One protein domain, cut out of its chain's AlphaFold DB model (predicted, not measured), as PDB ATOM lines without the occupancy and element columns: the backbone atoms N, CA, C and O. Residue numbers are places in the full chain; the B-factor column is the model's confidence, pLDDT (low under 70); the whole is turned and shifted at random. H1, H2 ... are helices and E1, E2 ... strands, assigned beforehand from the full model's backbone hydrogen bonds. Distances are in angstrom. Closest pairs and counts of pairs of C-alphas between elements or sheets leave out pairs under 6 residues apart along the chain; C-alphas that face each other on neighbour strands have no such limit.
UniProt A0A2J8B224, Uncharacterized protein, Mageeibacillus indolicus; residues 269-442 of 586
ATOM      1  N   THR A 269     363.428 412.520 323.248       93.50
ATOM      2  CA  THR A 269     362.375 411.871 322.462       93.50
ATOM      3  C   THR A 269     362.838 410.531 321.904       93.50
ATOM      4  O   THR A 269     364.027 410.339 321.639       93.50
ATOM      5  N   ASP A 270     361.908 409.592 321.751       96.88
ATOM      6  CA  ASP A 270     362.139 408.291 321.118       96.88
ATOM      7  C   ASP A 270     360.916 407.826 320.308       96.88
ATOM      8  O   ASP A 270     359.857 408.463 320.287       96.88
ATOM      9  N   ALA A 271     361.077 406.720 319.585       98.00
ATOM     10  CA  ALA A 271     359.997 406.054 318.872       98.00
ATOM     11  C   ALA A 271     360.006 404.550 319.146       98.00
ATOM     12  O   ALA A 271     361.066 403.934 319.287       98.00
ATOM     13  N   GLN A 272     358.811 403.967 319.188       97.94
ATOM     14  CA  GLN A 272     358.570 402.538 319.273       97.94
ATOM     15  C   GLN A 272     357.913 402.008 318.004       97.94
ATOM     16  O   GLN A 272     356.976 402.607 317.475       97.94
ATOM     17  N   PHE A 273     358.392 400.847 317.570       97.88
ATOM     18  CA  PHE A 273     357.926 400.128 316.395       97.88
ATOM     19  C   PHE A 273     357.343 398.782 316.824       97.88
ATOM     20  O   PHE A 273     358.073 397.853 317.196       97.88
ATOM     21  N   HIS A 274     356.019 398.697 316.789       97.31
ATOM     22  CA  HIS A 274     355.235 397.551 317.239       97.31
ATOM     23  C   HIS A 274     354.903 396.648 316.053       97.31
ATOM     24  O   HIS A 274     354.473 397.134 315.013       97.31
ATOM     25  N   ALA A 275     355.083 395.336 316.197       97.50
ATOM     26  CA  ALA A 275     354.626 394.369 315.201       97.50
ATOM     27  C   ALA A 275     353.254 393.828 315.616       97.50
ATOM     28  O   ALA A 275     353.138 393.248 316.695       97.50
ATOM     29  N   VAL A 276     352.228 394.013 314.786       97.12
ATOM     30  CA  VAL A 276     350.828 393.689 315.124       97.12
ATOM     31  C   VAL A 276     350.119 392.960 313.985       97.12
ATOM     32  O   VAL A 276     350.571 392.980 312.839       97.12
ATOM     33  N   ASP A 277     348.992 392.318 314.287       95.56
ATOM     34  CA  ASP A 277     348.124 391.733 313.262       95.56
ATOM     35  C   ASP A 277     347.402 392.831 312.455       95.56
ATOM     36  O   ASP A 277     346.766 393.724 313.016       95.56
ATOM     37  N   ASP A 278     347.487 392.768 311.125       96.31
ATOM     38  CA  ASP A 278     346.931 393.765 310.203       96.31
ATOM     39  C   ASP A 278     345.399 393.827 310.237       96.31
ATOM     40  O   ASP A 278     344.831 394.913 310.126       96.31
ATOM     41  N   LEU A 279     344.705 392.699 310.423       94.88
ATOM     42  CA  LEU A 279     343.242 392.704 310.504       94.88
ATOM     43  C   LEU A 279     342.767 393.311 311.827       94.88
ATOM     44  O   LEU A 279     341.748 394.008 311.853       94.88
ATOM     45  N   GLN A 280     343.510 393.087 312.913       95.19
ATOM     46  CA  GLN A 280     343.270 393.768 314.185       95.19
ATOM     47  C   GLN A 280     343.544 395.269 314.075       95.19
ATOM     48  O   GLN A 280     342.694 396.058 314.490       95.19
ATOM     49  N   TYR A 281     344.665 395.662 313.455       96.38
ATOM     50  CA  TYR A 281     345.007 397.065 313.203       96.38
ATOM     51  C   TYR A 281     343.895 397.774 312.428       96.38
ATOM     52  O   TYR A 281     343.316 398.742 312.915       96.38
ATOM     53  N   ARG A 282     343.516 397.230 311.265       95.19
ATOM     54  CA  ARG A 282     342.473 397.813 310.412       95.19
ATOM     55  C   ARG A 282     341.141 397.949 311.132       95.19
ATOM     56  O   ARG A 282     340.466 398.953 310.955       95.19
ATOM     57  N   ARG A 283     340.768 396.978 311.967       93.19
ATOM     58  CA  ARG A 283     339.551 397.073 312.782       93.19
ATOM     59  C   ARG A 283     339.652 398.188 313.819       93.19
ATOM     60  O   ARG A 283     338.709 398.957 313.957       93.19
ATOM     61  N   ALA A 284     340.773 398.273 314.534       94.50
ATOM     62  CA  ALA A 284     340.998 399.299 315.550       94.50
ATOM     63  C   ALA A 284     340.995 400.721 314.961       94.50
ATOM     64  O   ALA A 284     340.667 401.672 315.665       94.50
ATOM     65  N   THR A 285     341.323 400.861 313.674       92.50
ATOM     66  CA  THR A 285     341.380 402.145 312.965       92.50
ATOM     67  C   THR A 285     340.283 402.320 311.909       92.50
ATOM     68  O   THR A 285     340.375 403.237 311.094       92.50
ATOM     69  N   SER A 286     339.267 401.452 311.883       93.38
ATOM     70  CA  SER A 286     338.150 401.489 310.922       93.38
ATOM     71  C   SER A 286     338.567 401.551 309.439       93.38
ATOM     72  O   SER A 286     337.924 402.216 308.629       93.38
ATOM     73  N   LEU A 287     339.646 400.859 309.065       94.00
ATOM     74  CA  LEU A 287     340.133 400.770 307.687       94.00
ATOM     75  C   LEU A 287     339.508 399.588 306.940       94.00
ATOM     76  O   LEU A 287     339.368 398.485 307.472       94.00
ATOM     77  N   ALA A 288     339.205 399.795 305.657       94.31
ATOM     78  CA  ALA A 288     338.798 398.714 304.764       94.31
ATOM     79  C   ALA A 288     339.936 397.693 304.559       94.31
ATOM     80  O   ALA A 288     341.117 398.018 304.698       94.31
ATOM     81  N   LEU A 289     339.588 396.457 304.177       93.69
ATOM     82  CA  LEU A 289     340.533 395.337 304.021       93.69
ATOM     83  C   LEU A 289     341.721 395.654 303.096       93.69
ATOM     84  O   LEU A 289     342.846 395.237 303.381       93.69
ATOM     85  N   HIS A 290     341.458 396.387 302.015       94.06
ATOM     86  CA  HIS A 290     342.424 396.685 300.950       94.06
ATOM     87  C   HIS A 290     342.860 398.150 300.912       94.06
ATOM     88  O   HIS A 290     343.584 398.548 300.009       94.06
ATOM     89  N   ALA A 291     342.429 398.967 301.877       94.12
ATOM     90  CA  ALA A 291     342.876 400.354 301.948       94.12
ATOM     91  C   ALA A 291     344.388 400.422 302.222       94.12
ATOM     92  O   ALA A 291     344.912 399.640 303.024       94.12
ATOM     93  N   THR A 292     345.080 401.371 301.600       91.38
ATOM     94  CA  THR A 292     346.457 401.718 301.975       91.38
ATOM     95  C   THR A 292     346.490 402.164 303.435       91.38
ATOM     96  O   THR A 292     345.576 402.870 303.872       91.38
ATOM     97  N   LEU A 293     347.511 401.763 304.199       93.62
ATOM     98  CA  LEU A 293     347.664 402.289 305.553       93.62
ATOM     99  C   LEU A 293     348.047 403.776 305.483       93.62
ATOM    100  O   LEU A 293     349.048 404.121 304.849       93.62
ATOM    101  N   PRO A 294     347.268 404.673 306.113       93.88
ATOM    102  CA  PRO A 294     347.641 406.075 306.197       93.88
ATOM    103  C   PRO A 294     348.867 406.241 307.101       93.88
ATOM    104  O   PRO A 294     349.036 405.509 308.077       93.88
ATOM    105  N   GLN A 295     349.696 407.238 306.796       93.94
ATOM    106  CA  GLN A 295     350.770 407.651 307.700       93.94
ATOM    107  C   GLN A 295     350.157 408.287 308.947       93.94
ATOM    108  O   GLN A 295     349.264 409.130 308.835       93.94
ATOM    109  N   ARG A 296     350.622 407.907 310.133       90.06
ATOM    110  CA  ARG A 296     349.932 408.256 311.378       90.06
ATOM    111  C   ARG A 296     350.086 409.712 311.829       90.06
ATOM    112  O   ARG A 296     349.452 410.073 312.807       90.06
ATOM    113  N   GLY A 297     350.914 410.523 311.175       91.94
ATOM    114  CA  GLY A 297     351.056 411.952 311.452       91.94
ATOM    115  C   GLY A 297     350.873 412.816 310.208       91.94
ATOM    116  O   GLY A 297     349.994 413.667 310.164       91.94
ATOM    117  N   ASN A 298     351.661 412.571 309.160       87.94
ATOM    118  CA  ASN A 298     351.698 413.407 307.955       87.94
ATOM    119  C   ASN A 298     350.380 413.417 307.157       87.94
ATOM    120  O   ASN A 298     350.184 414.303 306.328       87.94
ATOM    121  N   SER A 299     349.499 412.427 307.354       86.19
ATOM    122  CA  SER A 299     348.193 412.352 306.677       86.19
ATOM    123  C   SER A 299     347.011 412.743 307.567       86.19
ATOM    124  O   SER A 299     345.855 412.574 307.173       86.19
ATOM    125  N   ASP A 300     347.285 413.254 308.767       90.06
ATOM    126  CA  ASP A 300     346.241 413.619 309.710       90.06
ATOM    127  C   ASP A 300     345.486 414.882 309.321       90.06
ATOM    128  O   ASP A 300     346.007 415.826 308.727       90.06
ATOM    129  N   THR A 301     344.225 414.906 309.736       90.75
ATOM    130  CA  THR A 301     343.414 416.113 309.749       90.75
ATOM    131  C   THR A 301     343.441 416.730 311.143       90.75
ATOM    132  O   THR A 301     343.509 416.031 312.152       90.75
ATOM    133  N   HIS A 302     343.332 418.057 311.198       94.06
ATOM    134  CA  HIS A 302     343.362 418.826 312.443       94.06
ATOM    135  C   HIS A 302     342.017 419.532 312.689       94.06
ATOM    136  O   HIS A 302     341.935 420.757 312.594       94.06
ATOM    137  N   PRO A 303     340.921 418.794 312.953       92.06
ATOM    138  CA  PRO A 303     339.576 419.372 313.023       92.06
ATOM    139  C   PRO A 303     339.378 420.344 314.195       92.06
ATOM    140  O   PRO A 303     338.493 421.191 314.131       92.06
ATOM    141  N   LEU A 304     340.191 420.237 315.252       92.38
ATOM    142  CA  LEU A 304     340.133 421.123 316.421       92.38
ATOM    143  C   LEU A 304     340.892 422.445 316.223       92.38
ATOM    144  O   LEU A 304     340.774 423.338 317.060       92.38
ATOM    145  N   LEU A 305     341.673 422.562 315.147       94.94
ATOM    146  CA  LEU A 305     342.441 423.764 314.837       94.94
ATOM    147  C   LEU A 305     341.646 424.682 313.907       94.94
ATOM    148  O   LEU A 305     340.981 424.230 312.971       94.94
ATOM    149  N   SER A 306     341.750 425.984 314.146       94.38
ATOM    150  CA  SER A 306     341.264 427.010 313.225       94.38
ATOM    151  C   SER A 306     342.098 427.048 311.939       94.38
ATOM    152  O   SER A 306     343.238 426.586 311.901       94.38
ATOM    153  N   GLU A 307     341.565 427.653 310.877       95.12
ATOM    154  CA  GLU A 307     342.322 427.838 309.628       95.12
ATOM    155  C   GLU A 307     343.574 428.704 309.823       95.12
ATOM    156  O   GLU A 307     344.619 428.421 309.239       95.12
ATOM    157  N   VAL A 308     343.507 429.709 310.704       94.06
ATOM    158  CA  VAL A 308     344.673 430.520 311.091       94.06
ATOM    159  C   VAL A 308     345.755 429.645 311.723       94.06
ATOM    160  O   VAL A 308     346.927 429.772 311.381       94.06
ATOM    161  N   GLU A 309     345.381 428.727 312.615       94.31
ATOM    162  CA  GLU A 309     346.344 427.808 313.221       94.31
ATOM    163  C   GLU A 309     346.948 426.854 312.181       94.31
ATOM    164  O   GLU A 309     348.166 426.691 312.146       94.31
ATOM    165  N   LYS A 310     346.129 426.269 311.301       94.75
ATOM    166  CA  LYS A 310     346.583 425.320 310.266       94.75
ATOM    167  C   LYS A 310     347.553 425.928 309.258       94.75
ATOM    168  O   LYS A 310     348.423 425.228 308.752       94.75
ATOM    169  N   THR A 311     347.390 427.210 308.943       93.75
ATOM    170  CA  THR A 311     348.152 427.880 307.878       93.75
ATOM    171  C   THR A 311     349.402 428.593 308.376       93.75
ATOM    172  O   THR A 311     350.251 428.956 307.566       93.75
ATOM    173  N   LYS A 312     349.553 428.765 309.695       94.50
ATOM    174  CA  LYS A 312     350.650 429.538 310.283       94.50
ATOM    175  C   LYS A 312     352.035 428.952 309.998       94.50
ATOM    176  O   LYS A 312     352.966 429.686 309.704       94.50
ATOM    177  N   ALA A 313     352.189 427.641 310.136       93.88
ATOM    178  CA  ALA A 313     353.452 426.943 309.918       93.88
ATOM    179  C   ALA A 313     353.202 425.433 309.798       93.88
ATOM    180  O   ALA A 313     352.134 424.969 310.206       93.88
ATOM    181  N   PRO A 314     354.176 424.643 309.305       94.12
ATOM    182  CA  PRO A 314     354.048 423.190 309.265       94.12
ATOM    183  C   PRO A 314     353.742 422.613 310.651       94.12
ATOM    184  O   PRO A 314     354.392 422.974 311.633       94.12
ATOM    185  N   ILE A 315     352.769 421.707 310.722       95.81
ATOM    186  CA  ILE A 315     352.324 421.068 311.963       95.81
ATOM    187  C   ILE A 315     352.920 419.665 312.047       95.81
ATOM    188  O   ILE A 315     352.921 418.918 311.072       95.81
ATOM    189  N   LEU A 316     353.428 419.312 313.224       95.81
ATOM    190  CA  LEU A 316     353.800 417.955 313.589       95.81
ATOM    191  C   LEU A 316     352.673 417.395 314.455       95.81
ATOM    192  O   LEU A 316     352.481 417.832 315.593       95.81
ATOM    193  N   SER A 317     351.934 416.435 313.902       96.88
ATOM    194  CA  SER A 317     350.749 415.852 314.534       96.88
ATOM    195  C   SER A 317     351.073 415.180 315.869       96.88
ATOM    196  O   SER A 317     352.100 414.502 316.008       96.88
ATOM    197  N   SER A 318     350.162 415.323 316.836       96.94
ATOM    198  CA  SER A 318     350.190 414.619 318.122       96.94
ATOM    199  C   SER A 318     349.740 413.159 318.037       96.94
ATOM    200  O   SER A 318     349.993 412.378 318.956       96.94
ATOM    201  N   ARG A 319     349.106 412.737 316.940       95.56
ATOM    202  CA  ARG A 319     348.496 411.407 316.843       95.56
ATOM    203  C   ARG A 319     349.481 410.249 317.024       95.56
ATOM    204  O   ARG A 319     349.124 409.331 317.768       95.56
ATOM    205  N   PRO A 320     350.715 410.271 316.469       97.19
ATOM    206  CA  PRO A 320     351.693 409.208 316.695       97.19
ATOM    207  C   PRO A 320     352.047 408.985 318.170       97.19
ATOM    208  O   PRO A 320     352.578 407.936 318.505       97.19
ATOM    209  N   PHE A 321     351.755 409.929 319.066       97.69
ATOM    210  CA  PHE A 321     352.105 409.842 320.485       97.69
ATOM    211  C   PHE A 321     351.083 409.096 321.345       97.69
ATOM    212  O   PHE A 321     351.359 408.790 322.503       97.69
ATOM    213  N   TYR A 322     349.915 408.782 320.792       95.81
ATOM    214  CA  TYR A 322     348.913 407.974 321.475       95.81
ATOM    215  C   TYR A 322     349.088 406.515 321.066       95.81
ATOM    216  O   TYR A 322     349.072 406.209 319.881       95.81
ATOM    217  N   GLU A 323     349.259 405.595 322.006       95.62
ATOM    218  CA  GLU A 323     349.228 404.163 321.689       95.62
ATOM    219  C   GLU A 323     347.808 403.736 321.264       95.62
ATOM    220  O   GLU A 323     346.833 404.407 321.600       95.62
ATOM    221  N   ILE A 324     347.676 402.641 320.510       94.88
ATOM    222  CA  ILE A 324     346.388 402.032 320.160       94.88
ATOM    223  C   ILE A 324     346.195 400.844 321.116       94.88
ATOM    224  O   ILE A 324     346.732 399.768 320.853       94.88
ATOM    225  N   PRO A 325     345.443 400.995 322.225       89.81
ATOM    226  CA  PRO A 325     345.488 400.036 323.334       89.81
ATOM    227  C   PRO A 325     344.920 398.650 323.002       89.81
ATOM    228  O   PRO A 325     345.167 397.689 323.720       89.81
ATOM    229  N   SER A 326     344.122 398.539 321.938       89.06
ATOM    230  CA  SER A 326     343.483 397.289 321.517       89.06
ATOM    231  C   SER A 326     344.397 396.358 320.716       89.06
ATOM    232  O   SER A 326     343.971 395.255 320.371       89.06
ATOM    233  N   LEU A 327     345.626 396.779 320.395       94.19
ATOM    234  CA  LEU A 327     346.546 395.999 319.575       94.19
ATOM    235  C   LEU A 327     347.529 395.207 320.431       94.19
ATOM    236  O   LEU A 327     348.314 395.765 321.191       94.19
ATOM    237  N   ALA A 328     347.511 393.887 320.259       90.62
ATOM    238  CA  ALA A 328     348.469 392.999 320.896       90.62
ATOM    239  C   ALA A 328     349.736 392.844 320.029       90.62
ATOM    240  O   ALA A 328     349.619 392.612 318.819       90.62
ATOM    241  N   PRO A 329     350.941 392.901 320.627       91.62
ATOM    242  CA  PRO A 329     352.171 392.566 319.924       91.62
ATOM    243  C   PRO A 329     352.154 391.120 319.416       91.62
ATOM    244  O   PRO A 329     351.709 390.203 320.111       91.62
ATOM    245  N   LEU A 330     352.694 390.900 318.220       93.19
ATOM    246  CA  LEU A 330     352.883 389.560 317.677       93.19
ATOM    247  C   LEU A 330     354.001 388.819 318.410       93.19
ATOM    248  O   LEU A 330     355.105 389.329 318.616       93.19
ATOM    249  N   GLN A 331     353.728 387.561 318.756       89.12
ATOM    250  CA  GLN A 331     354.722 386.695 319.377       89.12
ATOM    251  C   GLN A 331     355.951 386.531 318.471       89.12
ATOM    252  O   GLN A 331     355.845 386.381 317.251       89.12
ATOM    253  N   GLY A 332     357.133 386.559 319.089       87.88
ATOM    254  CA  GLY A 332     358.416 386.460 318.393       87.88
ATOM    255  C   GLY A 332     358.912 387.766 317.764       87.88
ATOM    256  O   GLY A 332     360.032 387.792 317.262       87.88
ATOM    257  N   LEU A 333     358.140 388.858 317.822       92.94
ATOM    258  CA  LEU A 333     358.546 390.173 317.319       92.94
ATOM    259  C   LEU A 333     358.472 391.228 318.432       92.94
ATOM    260  O   LEU A 333     357.472 391.934 318.542       92.94
ATOM    261  N   PRO A 334     359.532 391.379 319.250       91.56
ATOM    262  CA  PRO A 334     359.534 392.372 320.320       91.56
ATOM    263  C   PRO A 334     359.454 393.800 319.765       91.56
ATOM    264  O   PRO A 334     359.953 394.080 318.673       91.56
ATOM    265  N   THR A 335     358.867 394.722 320.521       94.81
ATOM    266  CA  THR A 335     358.876 396.147 320.167       94.81
ATOM    267  C   THR A 335     360.313 396.650 320.050       94.81
ATOM    268  O   THR A 335     361.121 396.470 320.962       94.81
ATOM    269  N   LEU A 336     360.638 397.296 318.929       95.88
ATOM    270  CA  LEU A 336     361.919 397.985 318.766       95.88
ATOM    271  C   LEU A 336     361.764 399.431 319.214       95.88
ATOM    272  O   LEU A 336     360.773 400.069 318.878       95.88
ATOM    273  N   THR A 337     362.734 399.941 319.966       96.50
ATOM    274  CA  THR A 337     362.746 401.331 320.444       96.50
ATOM    275  C   THR A 337     364.026 402.003 319.963       96.50
ATOM    276  O   THR A 337     365.094 401.391 320.034       96.50
ATOM    277  N   THR A 338     363.932 403.229 319.454       97.00
ATOM    278  CA  THR A 338     365.122 404.037 319.149       97.00
ATOM    279  C   THR A 338     365.850 404.421 320.434       97.00
ATOM    280  O   THR A 338     365.246 404.488 321.505       97.00
ATOM    281  N   GLU A 339     367.139 404.746 320.346       94.19
ATOM    282  CA  GLU A 339     367.768 405.496 321.434       94.19
ATOM    283  C   GLU A 339     367.079 406.856 321.611       94.19
ATOM    284  O   GLU A 339     366.552 407.439 320.655       94.19
ATOM    285  N   LYS A 340     367.053 407.350 322.853       91.94
ATOM    286  CA  LYS A 340     366.529 408.687 323.133       91.94
ATOM    287  C   LYS A 340     367.487 409.738 322.581       91.94
ATOM    288  O   LYS A 340     368.696 409.636 322.781       91.94
ATOM    289  N   THR A 341     366.943 410.774 321.956       89.75
ATOM    290  CA  THR A 341     367.708 411.914 321.436       89.75
ATOM    291  C   THR A 341     367.022 413.230 321.764       89.75
ATOM    292  O   THR A 341     365.794 413.291 321.853       89.75
ATOM    293  N   ASP A 342     367.813 414.296 321.865       86.94
ATOM    294  CA  ASP A 342     367.282 415.646 321.997       86.94
ATOM    295  C   ASP A 342     366.514 416.066 320.740       86.94
ATOM    296  O   ASP A 342     366.985 415.895 319.610       86.94
ATOM    297  N   PHE A 343     365.365 416.693 320.968       91.12
ATOM    298  CA  PHE A 343     364.687 417.570 320.029       91.12
ATOM    299  C   PHE A 343     364.835 419.014 320.524       91.12
ATOM    300  O   PHE A 343     364.438 419.332 321.649       91.12
ATOM    301  N   LEU A 344     365.426 419.892 319.703       90.19
ATOM    302  CA  LEU A 344     365.800 421.250 320.116       90.19
ATOM    303  C   LEU A 344     365.054 422.311 319.304       90.19
ATOM    304  O   LEU A 344     365.329 422.502 318.117       90.19
ATOM    305  N   ARG A 345     364.176 423.062 319.981       92.19
ATOM    306  CA  ARG A 345     363.386 424.157 319.397       92.19
ATOM    307  C   ARG A 345     364.236 425.314 318.897       92.19
ATOM    308  O   ARG A 345     365.147 425.746 319.601       92.19
ATOM    309  N   SER A 346     363.958 425.861 317.720       91.75
ATOM    310  CA  SER A 346     364.750 426.976 317.173       91.75
ATOM    311  C   SER A 346     363.934 427.872 316.248       91.75
ATOM    312  O   SER A 346     363.104 427.385 315.486       91.75
ATOM    313  N   THR A 347     364.224 429.176 316.259       92.12
ATOM    314  CA  THR A 347     363.652 430.140 315.307       92.12
ATOM    315  C   THR A 347     364.149 429.940 313.875       92.12
ATOM    316  O   THR A 347     363.464 430.328 312.937       92.12
ATOM    317  N   GLY A 348     365.318 429.318 313.694       88.88
ATOM    318  CA  GLY A 348     365.882 428.989 312.380       88.88
ATOM    319  C   GLY A 348     365.503 427.599 311.859       88.88
ATOM    320  O   GLY A 348     366.108 427.136 310.899       88.88
ATOM    321  N   GLY A 349     364.563 426.909 312.513       89.88
ATOM    322  CA  GLY A 349     364.257 425.502 312.257       89.88
ATOM    323  C   GLY A 349     364.812 424.582 313.340       89.88
ATOM    324  O   GLY A 349     365.980 424.683 313.720       89.88
ATOM    325  N   ASP A 350     363.959 423.691 313.848       92.69
ATOM    326  CA  ASP A 350     364.317 422.752 314.917       92.69
ATOM    327  C   ASP A 350     365.512 421.865 314.543       92.69
ATOM    328  O   ASP A 350     365.682 421.485 313.379       92.69
ATOM    329  N   VAL A 351     366.300 421.463 315.546       88.50
ATOM    330  CA  VAL A 351     367.296 420.400 315.362       88.50
ATOM    331  C   VAL A 351     366.558 419.071 315.266       88.50
ATOM    332  O   VAL A 351     365.940 418.614 316.227       88.50
ATOM    333  N   LYS A 352     366.639 418.460 314.088       84.69
ATOM    334  CA  LYS A 352     365.857 417.292 313.691       84.69
ATOM    335  C   LYS A 352     366.701 416.029 313.695       84.69
ATOM    336  O   LYS A 352     367.828 416.036 313.201       84.69
ATOM    337  N   THR A 353     366.159 414.928 314.204       93.12
ATOM    338  CA  THR A 353     366.771 413.596 314.092       93.12
ATOM    339  C   THR A 353     365.746 412.652 313.468       93.12
ATOM    340  O   THR A 353     364.721 412.406 314.102       93.12
ATOM    341  N   PRO A 354     365.955 412.158 312.234       95.25
ATOM    342  CA  PRO A 354     365.020 411.238 311.578       95.25
ATOM    343  C   PRO A 354     364.780 409.999 312.436       95.25
ATOM    344  O   PRO A 354     365.708 409.537 313.088       95.25
ATOM    345  N   MET A 355     363.568 409.442 312.464       95.62
ATOM    346  CA  MET A 355     363.286 408.271 313.308       95.62
ATOM    347  C   MET A 355     363.989 407.000 312.818       95.62
ATOM    348  O   MET A 355     364.305 406.132 313.630       95.62
ATOM    349  N   LEU A 356     364.251 406.910 311.509       96.56
ATOM    350  CA  LEU A 356     364.993 405.817 310.886       96.56
ATOM    351  C   LEU A 356     366.346 406.304 310.380       96.56
ATOM    352  O   LEU A 356     366.489 407.452 309.956       96.56
ATOM    353  N   THR A 357     367.321 405.403 310.401       96.00
ATOM    354  CA  THR A 357     368.614 405.613 309.755       96.00
ATOM    355  C   THR A 357     368.534 405.303 308.262       96.00
ATOM    356  O   THR A 357     367.754 404.456 307.821       96.00
ATOM    357  N   TYR A 358     369.356 406.005 307.488       95.12
ATOM    358  CA  TYR A 358     369.502 405.868 306.042       95.12
ATOM    359  C   TYR A 358     370.983 405.889 305.652       95.12
ATOM    360  O   TYR A 358     371.856 406.169 306.474       95.12
ATOM    361  N   ASP A 359     371.277 405.576 304.393       93.06
ATOM    362  CA  ASP A 359     372.650 405.589 303.896       93.06
ATOM    363  C   ASP A 359     373.243 407.009 303.906       93.06
ATOM    364  O   ASP A 359     372.638 407.950 303.392       93.06
ATOM    365  N   GLY A 360     374.418 407.179 304.516       90.56
ATOM    366  CA  GLY A 360     375.044 408.491 304.723       90.56
ATOM    367  C   GLY A 360     374.485 409.321 305.891       90.56
ATOM    368  O   GLY A 360     374.731 410.526 305.946       90.56
ATOM    369  N   ASP A 361     373.741 408.712 306.819       92.06
ATOM    370  CA  ASP A 361     373.249 409.350 308.048       92.06
ATOM    371  C   ASP A 361     374.400 409.680 309.021       92.06
ATOM    372  O   ASP A 361     375.022 408.804 309.631       92.06
ATOM    373  N   ASP A 362     374.671 410.973 309.196       87.81
ATOM    374  CA  ASP A 362     375.748 411.501 310.037       87.81
ATOM    375  C   ASP A 362     375.524 411.254 311.537       87.81
ATOM    376  O   ASP A 362     376.479 411.259 312.321       87.81
ATOM    377  N   LYS A 363     374.282 410.966 311.942       85.00
ATOM    378  CA  LYS A 363     373.892 410.703 313.331       85.00
ATOM    379  C   LYS A 363     373.882 409.223 313.694       85.00
ATOM    380  O   LYS A 363     373.690 408.909 314.870       85.00
ATOM    381  N   GLN A 364     374.114 408.312 312.745       85.75
ATOM    382  CA  GLN A 364     374.082 406.861 312.986       85.75
ATOM    383  C   GLN A 364     375.038 406.421 314.108       85.75
ATOM    384  O   GLN A 364     374.720 405.524 314.884       85.75
ATOM    385  N   LYS A 365     376.203 407.073 314.230       83.50
ATOM    386  CA  LYS A 365     377.205 406.755 315.265       83.50
ATOM    387  C   LYS A 365     376.845 407.286 316.655       83.50
ATOM    388  O   LYS A 365     377.375 406.785 317.640       83.50
ATOM    389  N   SER A 366     376.010 408.320 316.730       81.88
ATOM    390  CA  SER A 366     375.677 409.025 317.976       81.88
ATOM    391  C   SER A 366     374.295 408.690 318.534       81.88
ATOM    392  O   SER A 366     374.033 409.017 319.685       81.88
ATOM    393  N   CYS A 367     373.407 408.109 317.724       87.56
ATOM    394  CA  CYS A 367     372.055 407.730 318.119       87.56
ATOM    395  C   CYS A 367     371.600 406.521 317.298       87.56
ATOM    396  O   CYS A 367     371.362 406.632 316.087       87.56
ATOM    397  N   LYS A 368     371.473 405.369 317.960       92.69
ATOM    398  CA  LYS A 368     371.065 404.115 317.331       92.69
ATOM    399  C   LYS A 368     369.582 404.143 316.965       92.69
ATOM    400  O   LYS A 368     368.700 404.230 317.825       92.69
ATOM    401  N   ARG A 369     369.313 404.001 315.670       95.62
ATOM    402  CA  ARG A 369     367.976 403.927 315.072       95.62
ATOM    403  C   ARG A 369     367.958 402.825 314.011       95.62
ATOM    404  O   ARG A 369     368.981 402.618 313.361       95.62
ATOM    405  N   PRO A 370     366.840 402.103 313.843       96.31
ATOM    406  CA  PRO A 370     366.742 401.085 312.811       96.31
ATOM    407  C   PRO A 370     366.617 401.727 311.426       96.31
ATOM    408  O   PRO A 370     366.140 402.852 311.276       96.31
ATOM    409  N   THR A 371     367.006 400.991 310.398       96.25
ATOM    410  CA  THR A 371     366.685 401.286 309.000       96.25
ATOM    411  C   THR A 371     365.302 400.739 308.636       96.25
ATOM    412  O   THR A 371     364.775 399.832 309.286       96.25
ATOM    413  N   MET A 372     364.714 401.233 307.543       95.62
ATOM    414  CA  MET A 372     363.446 400.690 307.031       95.62
ATOM    415  C   MET A 372     363.555 399.200 306.654       95.62
ATOM    416  O   MET A 372     362.623 398.421 306.873       95.62
ATOM    417  N   ALA A 373     364.711 398.782 306.131       95.44
ATOM    418  CA  ALA A 373     364.978 397.386 305.796       95.44
ATOM    419  C   ALA A 373     365.061 396.504 307.052       95.44
ATOM    420  O   ALA A 373     364.474 395.424 307.083       95.44
ATOM    421  N   GLU A 374     365.717 396.963 308.120       95.38
ATOM    422  CA  GLU A 374     365.759 396.240 309.399       95.38
ATOM    423  C   GLU A 374     364.383 396.123 310.050       95.38
ATOM    424  O   GLU A 374     364.117 395.125 310.709       95.38
ATOM    425  N   LEU A 375     363.493 397.104 309.869       95.31
ATOM    426  CA  LEU A 375     362.129 397.007 310.384       95.31
ATOM    427  C   LEU A 375     361.287 395.991 309.601       95.31
ATOM    428  O   LEU A 375     360.622 395.155 310.210       95.31
ATOM    429  N   THR A 376     361.324 396.042 308.268       94.25
ATOM    430  CA  THR A 376     360.423 395.251 307.406       94.25
ATOM    431  C   THR A 376     360.931 393.847 307.070       94.25
ATOM    432  O   THR A 376     360.130 392.975 306.742       94.25
ATOM    433  N   SER A 377     362.235 393.581 307.206       94.44
ATOM    434  CA  SER A 377     362.818 392.236 307.019       94.44
ATOM    435  C   SER A 377     362.551 391.279 308.186       94.44
ATOM    436  O   SER A 377     362.789 390.072 308.080       94.44
ATOM    437  N   ARG A 378     362.034 391.790 309.308       92.50
ATOM    438  CA  ARG A 378     361.680 390.980 310.478       92.50
ATOM    439  C   ARG A 378     360.547 390.029 310.128       92.50
ATOM    440  O   ARG A 378     359.542 390.430 309.544       92.50
ATOM    441  N   SER A 379     360.679 388.779 310.551       90.75
ATOM    442  CA  SER A 379     359.698 387.732 310.284       90.75
ATOM    443  C   SER A 379     359.290 387.016 311.567       90.75
ATOM    444  O   SER A 379     360.057 386.926 312.522       90.75
ATOM    445  N   THR A 380     358.063 386.499 311.578       91.19
ATOM    446  CA  THR A 380     357.582 385.561 312.596       91.19
ATOM    447  C   THR A 380     356.874 384.395 311.905       91.19
ATOM    448  O   THR A 380     356.216 384.615 310.878       91.19
ATOM    449  N   PRO A 381     357.051 383.147 312.379       90.12
ATOM    450  CA  PRO A 381     356.489 381.965 311.731       90.12
ATOM    451  C   PRO A 381     354.989 382.092 311.442       90.12
ATOM    452  O   PRO A 381     354.210 382.454 312.317       90.12
ATOM    453  N   GLY A 382     354.582 381.771 310.211       91.94
ATOM    454  CA  GLY A 382     353.187 381.818 309.761       91.94
ATOM    455  C   GLY A 382     352.593 383.198 309.517       91.94
ATOM    456  O   GLY A 382     351.421 383.274 309.161       91.94
ATOM    457  N   TYR A 383     353.381 384.266 309.630       94.81
ATOM    458  CA  TYR A 383     352.968 385.615 309.253       94.81
ATOM    459  C   TYR A 383     353.780 386.150 308.070       94.81
ATOM    460  O   TYR A 383     354.917 385.742 307.811       94.81
ATOM    461  N   VAL A 384     353.192 387.099 307.349       94.38
ATOM    462  CA  VAL A 384     353.852 387.897 306.310       94.38
ATOM    463  C   VAL A 384     353.779 389.366 306.688       94.38
ATOM    464  O   VAL A 384     352.730 389.823 307.137       94.38
ATOM    465  N   TYR A 385     354.880 390.097 306.513       95.88
ATOM    466  CA  TYR A 385     354.852 391.554 306.599       95.88
ATOM    467  C   TYR A 385     353.882 392.093 305.544       95.88
ATOM    468  O   TYR A 385     353.907 391.655 304.389       95.88
ATOM    469  N   TRP A 386     352.993 392.989 305.961       96.00
ATOM    470  CA  TRP A 386     351.912 393.478 305.123       96.00
ATOM    471  C   TRP A 386     352.107 394.932 304.720       96.00
ATOM    472  O   TRP A 386     352.169 395.205 303.517       96.00
ATOM    473  N   ASP A 387     352.194 395.827 305.710       96.12
ATOM    474  CA  ASP A 387     352.317 397.277 305.538       96.12
ATOM    475  C   ASP A 387     352.761 397.959 306.860       96.12
ATOM    476  O   ASP A 387     353.078 397.288 307.845       96.12
ATOM    477  N   ASN A 388     352.824 399.291 306.897       96.31
ATOM    478  CA  ASN A 388     353.145 400.087 308.085       96.31
ATOM    479  C   ASN A 388     352.496 401.480 308.039       96.31
ATOM    480  O   ASN A 388     352.249 402.024 306.967       96.31
ATOM    481  N   ASP A 389     352.331 402.099 309.204       96.31
ATOM    482  CA  ASP A 389     351.798 403.462 309.350       96.31
ATOM    483  C   ASP A 389     352.882 404.543 309.553       96.31
ATOM    484  O   ASP A 389     352.583 405.662 309.980       96.31
ATOM    485  N   LEU A 390     354.150 404.220 309.258       96.06
ATOM    486  CA  LEU A 390     355.283 405.118 309.486       96.06
ATOM    487  C   LEU A 390     355.146 406.405 308.677       96.06
ATOM    488  O   LEU A 390     354.892 406.360 307.465       96.06
ATOM    489  N   ASP A 391     355.429 407.526 309.339       96.12
ATOM    490  CA  ASP A 391     355.596 408.821 308.689       96.12
ATOM    491  C   ASP A 391     356.892 408.832 307.881       96.12
ATOM    492  O   ASP A 391     357.990 408.668 308.421       96.12
ATOM    493  N   LYS A 392     356.755 409.009 306.569       94.56
ATOM    494  CA  LYS A 392     357.860 408.974 305.608       94.56
ATOM    495  C   LYS A 392     358.170 410.395 305.129       94.56
ATOM    496  O   LYS A 392     357.236 411.191 304.998       94.56
ATOM    497  N   PRO A 393     359.441 410.723 304.836       94.94
ATOM    498  CA  PRO A 393     359.788 412.000 304.223       94.94
ATOM    499  C   PRO A 393     359.005 412.231 302.924       94.94
ATOM    500  O   PRO A 393     358.740 411.294 302.167       94.94
ATOM    501  N   ASN A 394     358.659 413.484 302.634       91.44
ATOM    502  CA  ASN A 394     357.941 413.850 301.410       91.44
ATOM    503  C   ASN A 394     358.894 414.066 300.216       91.44
ATOM    504  O   ASN A 394     358.897 415.125 299.593       91.44
ATOM    505  N   ASN A 395     359.757 413.086 299.938       93.19
ATOM    506  CA  ASN A 395     360.514 413.018 298.683       93.19
ATOM    507  C   ASN A 395     359.771 412.161 297.649       93.19
ATOM    508  O   ASN A 395     358.821 411.458 297.980       93.19
ATOM    509  N   ALA A 396     360.238 412.183 296.398       91.88
ATOM    510  CA  ALA A 396     359.598 411.485 295.278       91.88
ATOM    511  C   ALA A 396     359.418 409.969 295.494       91.88
ATOM    512  O   ALA A 396     358.543 409.362 294.883       91.88
ATOM    513  N   THR A 397     360.242 409.354 296.347       91.75
ATOM    514  CA  THR A 397     360.186 407.917 296.642       91.75
ATOM    515  C   THR A 397     359.499 407.584 297.965       91.75
ATOM    516  O   THR A 397     359.315 406.409 298.251       91.75
ATOM    517  N   HIS A 398     359.140 408.580 298.777       91.62
ATOM    518  CA  HIS A 398     358.679 408.409 300.158       91.62
ATOM    519  C   HIS A 398     359.583 407.492 301.001       91.62
ATOM    520  O   HIS A 398     359.113 406.622 301.730       91.62
ATOM    521  N   GLU A 399     360.899 407.678 300.914       93.94
ATOM    522  CA  GLU A 399     361.895 406.829 301.583       93.94
ATOM    523  C   GLU A 399     362.887 407.669 302.390       93.94
ATOM    524  O   GLU A 399     363.172 408.810 302.042       93.94
ATOM    525  N   PHE A 400     363.453 407.104 303.457       95.62
ATOM    526  CA  PHE A 400     364.523 407.755 304.217       95.62
ATOM    527  C   PHE A 400     365.826 407.706 303.413       95.62
ATOM    528  O   PHE A 400     366.350 406.619 303.159       95.62
ATOM    529  N   LYS A 401     366.333 408.872 302.991       95.25
ATOM    530  CA  LYS A 401     367.516 409.011 302.123       95.25
ATOM    531  C   LYS A 401     368.337 410.240 302.499       95.25
ATOM    532  O   LYS A 401     367.874 411.114 303.221       95.25
ATOM    533  N   ASN A 402     369.563 410.334 301.989       95.00
ATOM    534  CA  ASN A 402     370.406 411.511 302.191       95.00
ATOM    535  C   ASN A 402     369.972 412.677 301.282       95.00
ATOM    536  O   ASN A 402     370.641 412.996 300.302       95.00
ATOM    537  N   ASP A 403     368.833 413.291 301.601       94.94
ATOM    538  CA  ASP A 403     368.246 414.424 300.884       94.94
ATOM    539  C   ASP A 403     367.647 415.471 301.839       94.94
ATOM    540  O   ASP A 403     367.552 415.262 303.051       94.94
ATOM    541  N   SER A 404     367.237 416.620 301.300       93.38
ATOM    542  CA  SER A 404     366.652 417.705 302.097       93.38
ATOM    543  C   SER A 404     365.284 417.348 302.680       93.38
ATOM    544  O   SER A 404     364.953 417.806 303.770       93.38
ATOM    545  N   ALA A 405     364.494 416.493 302.022       94.44
ATOM    546  CA  ALA A 405     363.208 416.048 302.561       94.44
ATOM    547  C   ALA A 405     363.383 415.276 303.878       94.44
ATOM    548  O   ALA A 405     362.591 415.433 304.809       94.44
ATOM    549  N   THR A 406     364.440 414.471 303.966       93.75
ATOM    550  CA  THR A 406     364.777 413.680 305.149       93.75
ATOM    551  C   THR A 406     365.545 414.486 306.192       93.75
ATOM    552  O   THR A 406     365.444 414.153 307.365       93.75
ATOM    553  N   LYS A 407     366.319 415.509 305.801       90.56
ATOM    554  CA  LYS A 407     367.225 416.245 306.707       90.56
ATOM    555  C   LYS A 407     366.657 417.572 307.205       90.56
ATOM    556  O   LYS A 407     366.822 417.914 308.376       90.56
ATOM    557  N   ASP A 408     365.970 418.295 306.326       86.94
ATOM    558  CA  ASP A 408     365.676 419.716 306.497       86.94
ATOM    559  C   ASP A 408     364.173 420.015 306.476       86.94
ATOM    560  O   ASP A 408     363.705 420.848 307.253       86.94
ATOM    561  N   THR A 409     363.378 419.337 305.648       91.56
ATOM    562  CA  THR A 409     361.930 419.590 305.557       91.56
ATOM    563  C   THR A 409     361.226 419.095 306.817       91.56
ATOM    564  O   THR A 409     361.403 417.924 307.144       91.56
ATOM    565  N   PRO A 410     360.441 419.924 307.537       90.62
ATOM    566  CA  PRO A 410     359.689 419.491 308.716       90.62
ATOM    567  C   PRO A 410     358.692 418.361 308.421       90.62
ATOM    568  O   PRO A 410     358.130 418.299 307.333       90.62
ATOM    569  N   GLY A 411     358.441 417.500 309.407       92.94
ATOM    570  CA  GLY A 411     357.453 416.425 309.300       92.94
ATOM    571  C   GLY A 411     357.486 415.479 310.495       92.94
ATOM    572  O   GLY A 411     358.388 415.537 311.336       92.94
ATOM    573  N   ASN A 412     356.506 414.578 310.577       95.88
ATOM    574  CA  ASN A 412     356.448 413.599 311.659       95.88
ATOM    575  C   ASN A 412     357.500 412.482 311.528       95.88
ATOM    576  O   ASN A 412     357.678 411.736 312.491       95.88
ATOM    577  N   HIS A 413     358.248 412.408 310.417       95.69
ATOM    578  CA  HIS A 413     359.340 411.447 310.200       95.69
ATOM    579  C   HIS A 413     360.578 411.678 311.093       95.69
ATOM    580  O   HIS A 413     361.487 410.845 311.108       95.69
ATOM    581  N   TYR A 414     360.619 412.760 311.879       95.31
ATOM    582  CA  TYR A 414     361.635 412.993 312.915       95.31
ATOM    583  C   TYR A 414     361.189 412.534 314.302       95.31
ATOM    584  O   TYR A 414     360.003 412.524 314.617       95.31
ATOM    585  N   LEU A 415     362.142 412.229 315.177       95.38
ATOM    586  CA  LEU A 415     361.906 412.144 316.617       95.38
ATOM    587  C   LEU A 415     361.555 413.547 317.131       95.38
ATOM    588  O   LEU A 415     362.278 414.504 316.863       95.38
ATOM    589  N   SER A 416     360.397 413.674 317.775       95.31
ATOM    590  CA  SER A 416     359.826 414.935 318.263       95.31
ATOM    591  C   SER A 416     358.938 414.655 319.475       95.31
ATOM    592  O   SER A 416     358.828 413.506 319.906       95.31
ATOM    593  N   PHE A 417     358.286 415.682 320.014       95.56
ATOM    594  CA  PHE A 417     357.291 415.549 321.078       95.56
ATOM    595  C   PHE A 417     355.933 416.115 320.640       95.56
ATOM    596  O   PHE A 417     355.809 416.693 319.559       95.56
ATOM    597  N   ALA A 418     354.931 415.927 321.490       96.56
ATOM    598  CA  ALA A 418     353.616 416.548 321.412       96.56
ATOM    599  C   ALA A 418     353.086 416.801 322.831       96.56
ATOM    600  O   ALA A 418     353.789 416.565 323.819       96.56
ATOM    601  N   TYR A 419     351.840 417.246 322.946       96.00
ATOM    602  CA  TYR A 419     351.157 417.432 324.219       96.00
ATOM    603  C   TYR A 419     349.876 416.603 324.295       96.00
ATOM    604  O   TYR A 419     349.103 416.518 323.344       96.00
ATOM    605  N   ALA A 420     349.627 416.028 325.467       95.50
ATOM    606  CA  ALA A 420     348.267 415.749 325.895       95.50
ATOM    607  C   ALA A 420     347.631 417.077 326.304       95.50
ATOM    608  O   ALA A 420     348.267 417.868 327.008       95.50
ATOM    609  N   VAL A 421     346.396 417.312 325.875       95.06
ATOM    610  CA  VAL A 421     345.669 418.561 326.125       95.06
ATOM    611  C   VAL A 421     344.372 418.309 326.878       95.06
ATOM    612  O   VAL A 421     343.798 417.222 326.810       95.06
ATOM    613  N   ASP A 422     343.918 419.318 327.614       93.31
ATOM    614  CA  ASP A 422     342.588 419.318 328.211       93.31
ATOM    615  C   ASP A 422     341.493 419.599 327.163       93.31
ATOM    616  O   ASP A 422     341.754 419.832 325.982       93.31
ATOM    617  N   LYS A 423     340.234 419.631 327.611       89.56
ATOM    618  CA  LYS A 423     339.068 419.941 326.763       89.56
ATOM    619  C   LYS A 423     339.113 421.324 326.092       89.56
ATOM    620  O   LYS A 423     338.369 421.558 325.144       89.56
ATOM    621  N   ASN A 424     339.928 422.246 326.601       88.69
ATOM    622  CA  ASN A 424     340.072 423.604 326.083       88.69
ATOM    623  C   ASN A 424     341.274 423.736 325.128       88.69
ATOM    624  O   ASN A 424     341.438 424.790 324.501       88.69
ATOM    625  N   GLY A 425     342.089 422.683 325.002       88.19
ATOM    626  CA  GLY A 425     343.321 422.661 324.220       88.19
ATOM    627  C   GLY A 425     344.557 423.131 324.990       88.19
ATOM    628  O   GLY A 425     345.560 423.471 324.368       88.19
ATOM    629  N   GLN A 426     344.499 423.193 326.325       90.38
ATOM    630  CA  GLN A 426     345.642 423.570 327.153       90.38
ATOM    631  C   GLN A 426     346.560 422.365 327.397       90.38
ATOM    632  O   GLN A 426     346.061 421.307 327.791       90.38
ATOM    633  N   PRO A 427     347.886 422.498 327.203       90.19
ATOM    634  CA  PRO A 427     348.837 421.427 327.486       90.19
ATOM    635  C   PRO A 427     348.774 420.957 328.945       90.19
ATOM    636  O   PRO A 427     348.985 421.735 329.871       90.19
ATOM    637  N   LEU A 428     348.527 419.662 329.142       90.06
ATOM    638  CA  LEU A 428     348.540 418.995 330.448       90.06
ATOM    639  C   LEU A 428     349.865 418.281 330.705       90.06
ATOM    640  O   LEU A 428     350.391 418.297 331.814       90.06
ATOM    641  N   LYS A 429     350.380 417.599 329.679       90.75
ATOM    642  CA  LYS A 429     351.568 416.753 329.789       90.75
ATOM    643  C   LYS A 429     352.272 416.643 328.449       90.75
ATOM    644  O   LYS A 429     351.629 416.437 327.423       90.75
ATOM    645  N   ARG A 430     353.603 416.695 328.467       91.94
ATOM    646  CA  ARG A 430     354.434 416.415 327.296       91.94
ATOM    647  C   ARG A 430     354.459 414.917 326.978       91.94
ATOM    648  O   ARG A 430     354.689 414.085 327.858       91.94
ATOM    649  N   LEU A 431     354.250 414.581 325.713       95.75
ATOM    650  CA  LEU A 431     354.349 413.234 325.163       95.75
ATOM    651  C   LEU A 431     355.635 413.139 324.344       95.75
ATOM    652  O   LEU A 431     355.798 413.862 323.367       95.75
ATOM    653  N   THR A 432     356.561 412.269 324.741       95.25
ATOM    654  CA  THR A 432     357.920 412.228 324.168       95.25
ATOM    655  C   THR A 432     358.236 410.945 323.403       95.25
ATOM    656  O   THR A 432     359.347 410.793 322.901       95.25
ATOM    657  N   ARG A 433     357.276 410.020 323.321       97.56
ATOM    658  CA  ARG A 433     357.416 408.740 322.630       97.56
ATOM    659  C   ARG A 433     356.395 408.620 321.516       97.56
ATOM    660  O   ARG A 433     355.198 408.734 321.766       97.56
ATOM    661  N   LYS A 434     356.866 408.338 320.306       98.25
ATOM    662  CA  LYS A 434     355.998 407.971 319.182       98.25
ATOM    663  C   LYS A 434     355.749 406.463 319.148       98.25
ATOM    664  O   LYS A 434     356.629 405.680 319.492       98.25
ATOM    665  N   HIS A 435     354.569 406.068 318.690       97.81
ATOM    666  CA  HIS A 435     354.110 404.692 318.539       97.81
ATOM    667  C   HIS A 435     353.696 404.464 317.083       97.81
ATOM    668  O   HIS A 435     352.683 405.006 316.629       97.81
ATOM    669  N   TYR A 436     354.481 403.643 316.387       97.88
ATOM    670  CA  TYR A 436     354.251 403.215 315.009       97.88
ATOM    671  C   TYR A 436     354.087 401.700 314.931       97.88
ATOM    672  O   TYR A 436     354.638 400.957 315.748       97.88
ATOM    673  N   TYR A 437     353.355 401.241 313.925       97.62
ATOM    674  CA  TYR A 437     352.921 399.864 313.773       97.62
ATOM    675  C   TYR A 437     353.348 399.313 312.414       97.62
ATOM    676  O   TYR A 437     352.996 399.830 311.354       97.62
ATOM    677  N   LEU A 438     354.094 398.213 312.460       97.62
ATOM    678  CA  LEU A 438     354.306 397.317 311.332       97.62
ATOM    679  C   LEU A 438     353.237 396.235 311.399       97.62
ATOM    680  O   LEU A 438     353.127 395.523 312.402       97.62
ATOM    681  N   THR A 439     352.446 396.108 310.343       97.25
ATOM    682  CA  THR A 439     351.342 395.159 310.313       97.25
ATOM    683  C   THR A 439     351.729 393.890 309.574       97.25
ATOM    684  O   THR A 439     352.468 393.900 308.587       97.25
ATOM    685  N   TYR A 440     351.230 392.764 310.071       96.75
ATOM    686  CA  TYR A 440     351.475 391.448 309.506       96.75
ATOM    687  C   TYR A 440     350.164 390.683 309.365       96.75
ATOM    688  O   TYR A 440     349.268 390.811 310.195       96.75
ATOM    689  N   ARG A 441     350.056 389.835 308.342       95.19
ATOM    690  CA  ARG A 441     348.912 388.924 308.170       95.19
ATOM    691  C   ARG A 441     349.332 387.489 308.420       95.19
ATOM    692  O   ARG A 441     350.369 387.064 307.911       95.19
ATOM    693  N   ALA A 442     348.526 386.744 309.169       94.88
ATOM    694  CA  ALA A 442     348.686 385.298 309.260       94.88
ATOM    695  C   ALA A 442     348.362 384.652 307.902       94.88
ATOM    696  O   ALA A 442     347.391 385.024 307.243       94.88
TER     697      ALA A 442
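What this domain is: This is residues 269 to 442 of the 586 residues of an uncharacterized protein of Mageeibacillus indolicus (UniProt A0A2J8B224). There is little regular structure: long loops gather round a slim mixed sheet, order E1 E6 E3, with the small hairpin E4 and E5 at one end and helix H1 at the other. The 174 printed residues include E1 H1 H2 E2 H3 E3 H4 E4 E5 E6, a mixed class holding only 59 residues. The whole is compact, radius of gyration of the C-alphas 16.4 A, spans 49 by 41 by 30 A.

How they stand to each other: Start with E1, residues 269 to 277, parallel to E6, residues 433 to 442, at 17 degrees; N 272 and O 434 are 2.8 A apart. E3, residues 383 to 388, is antiparallel to E6; N 386 and O 439 are 2.8 A apart. H1, residues 278 to 284, is on this sheet; its closest C-alphas to E6 are Asp 278 and Thr 439, 4.6 A. H2, residues 307 to 312, and H4, residues 404 to 407, are not on it. E2, residues 341 to 343, pairs with no named strand. H3, residues 372 to 376, only grazes the sheet. E4, residues 418 to 421, and E5, residues 427 to 431, form an antiparallel hairpin; N 420 and O 429 are 2.8 A apart. In H1, H2 and H3 every O i to N i+4 pair is within hydrogen-bond range; H4 is too short.

Where its parts are: Find C-alpha 269 at (362.375, 411.871, 322.462); E1 runs 26.3 A. E6 runs 28.4 A to C-alpha 442 at (348.686, 385.298, 309.260).

The domain as a whole: The farthest C-alphas, Val 308 and Pro 381, are 50.0 A apart. Links H1 to H2, H2 to E2, E2 to H3 and E3 to H4 are long. The printed part has no cut; no printed residue is under 70 in pLDDT.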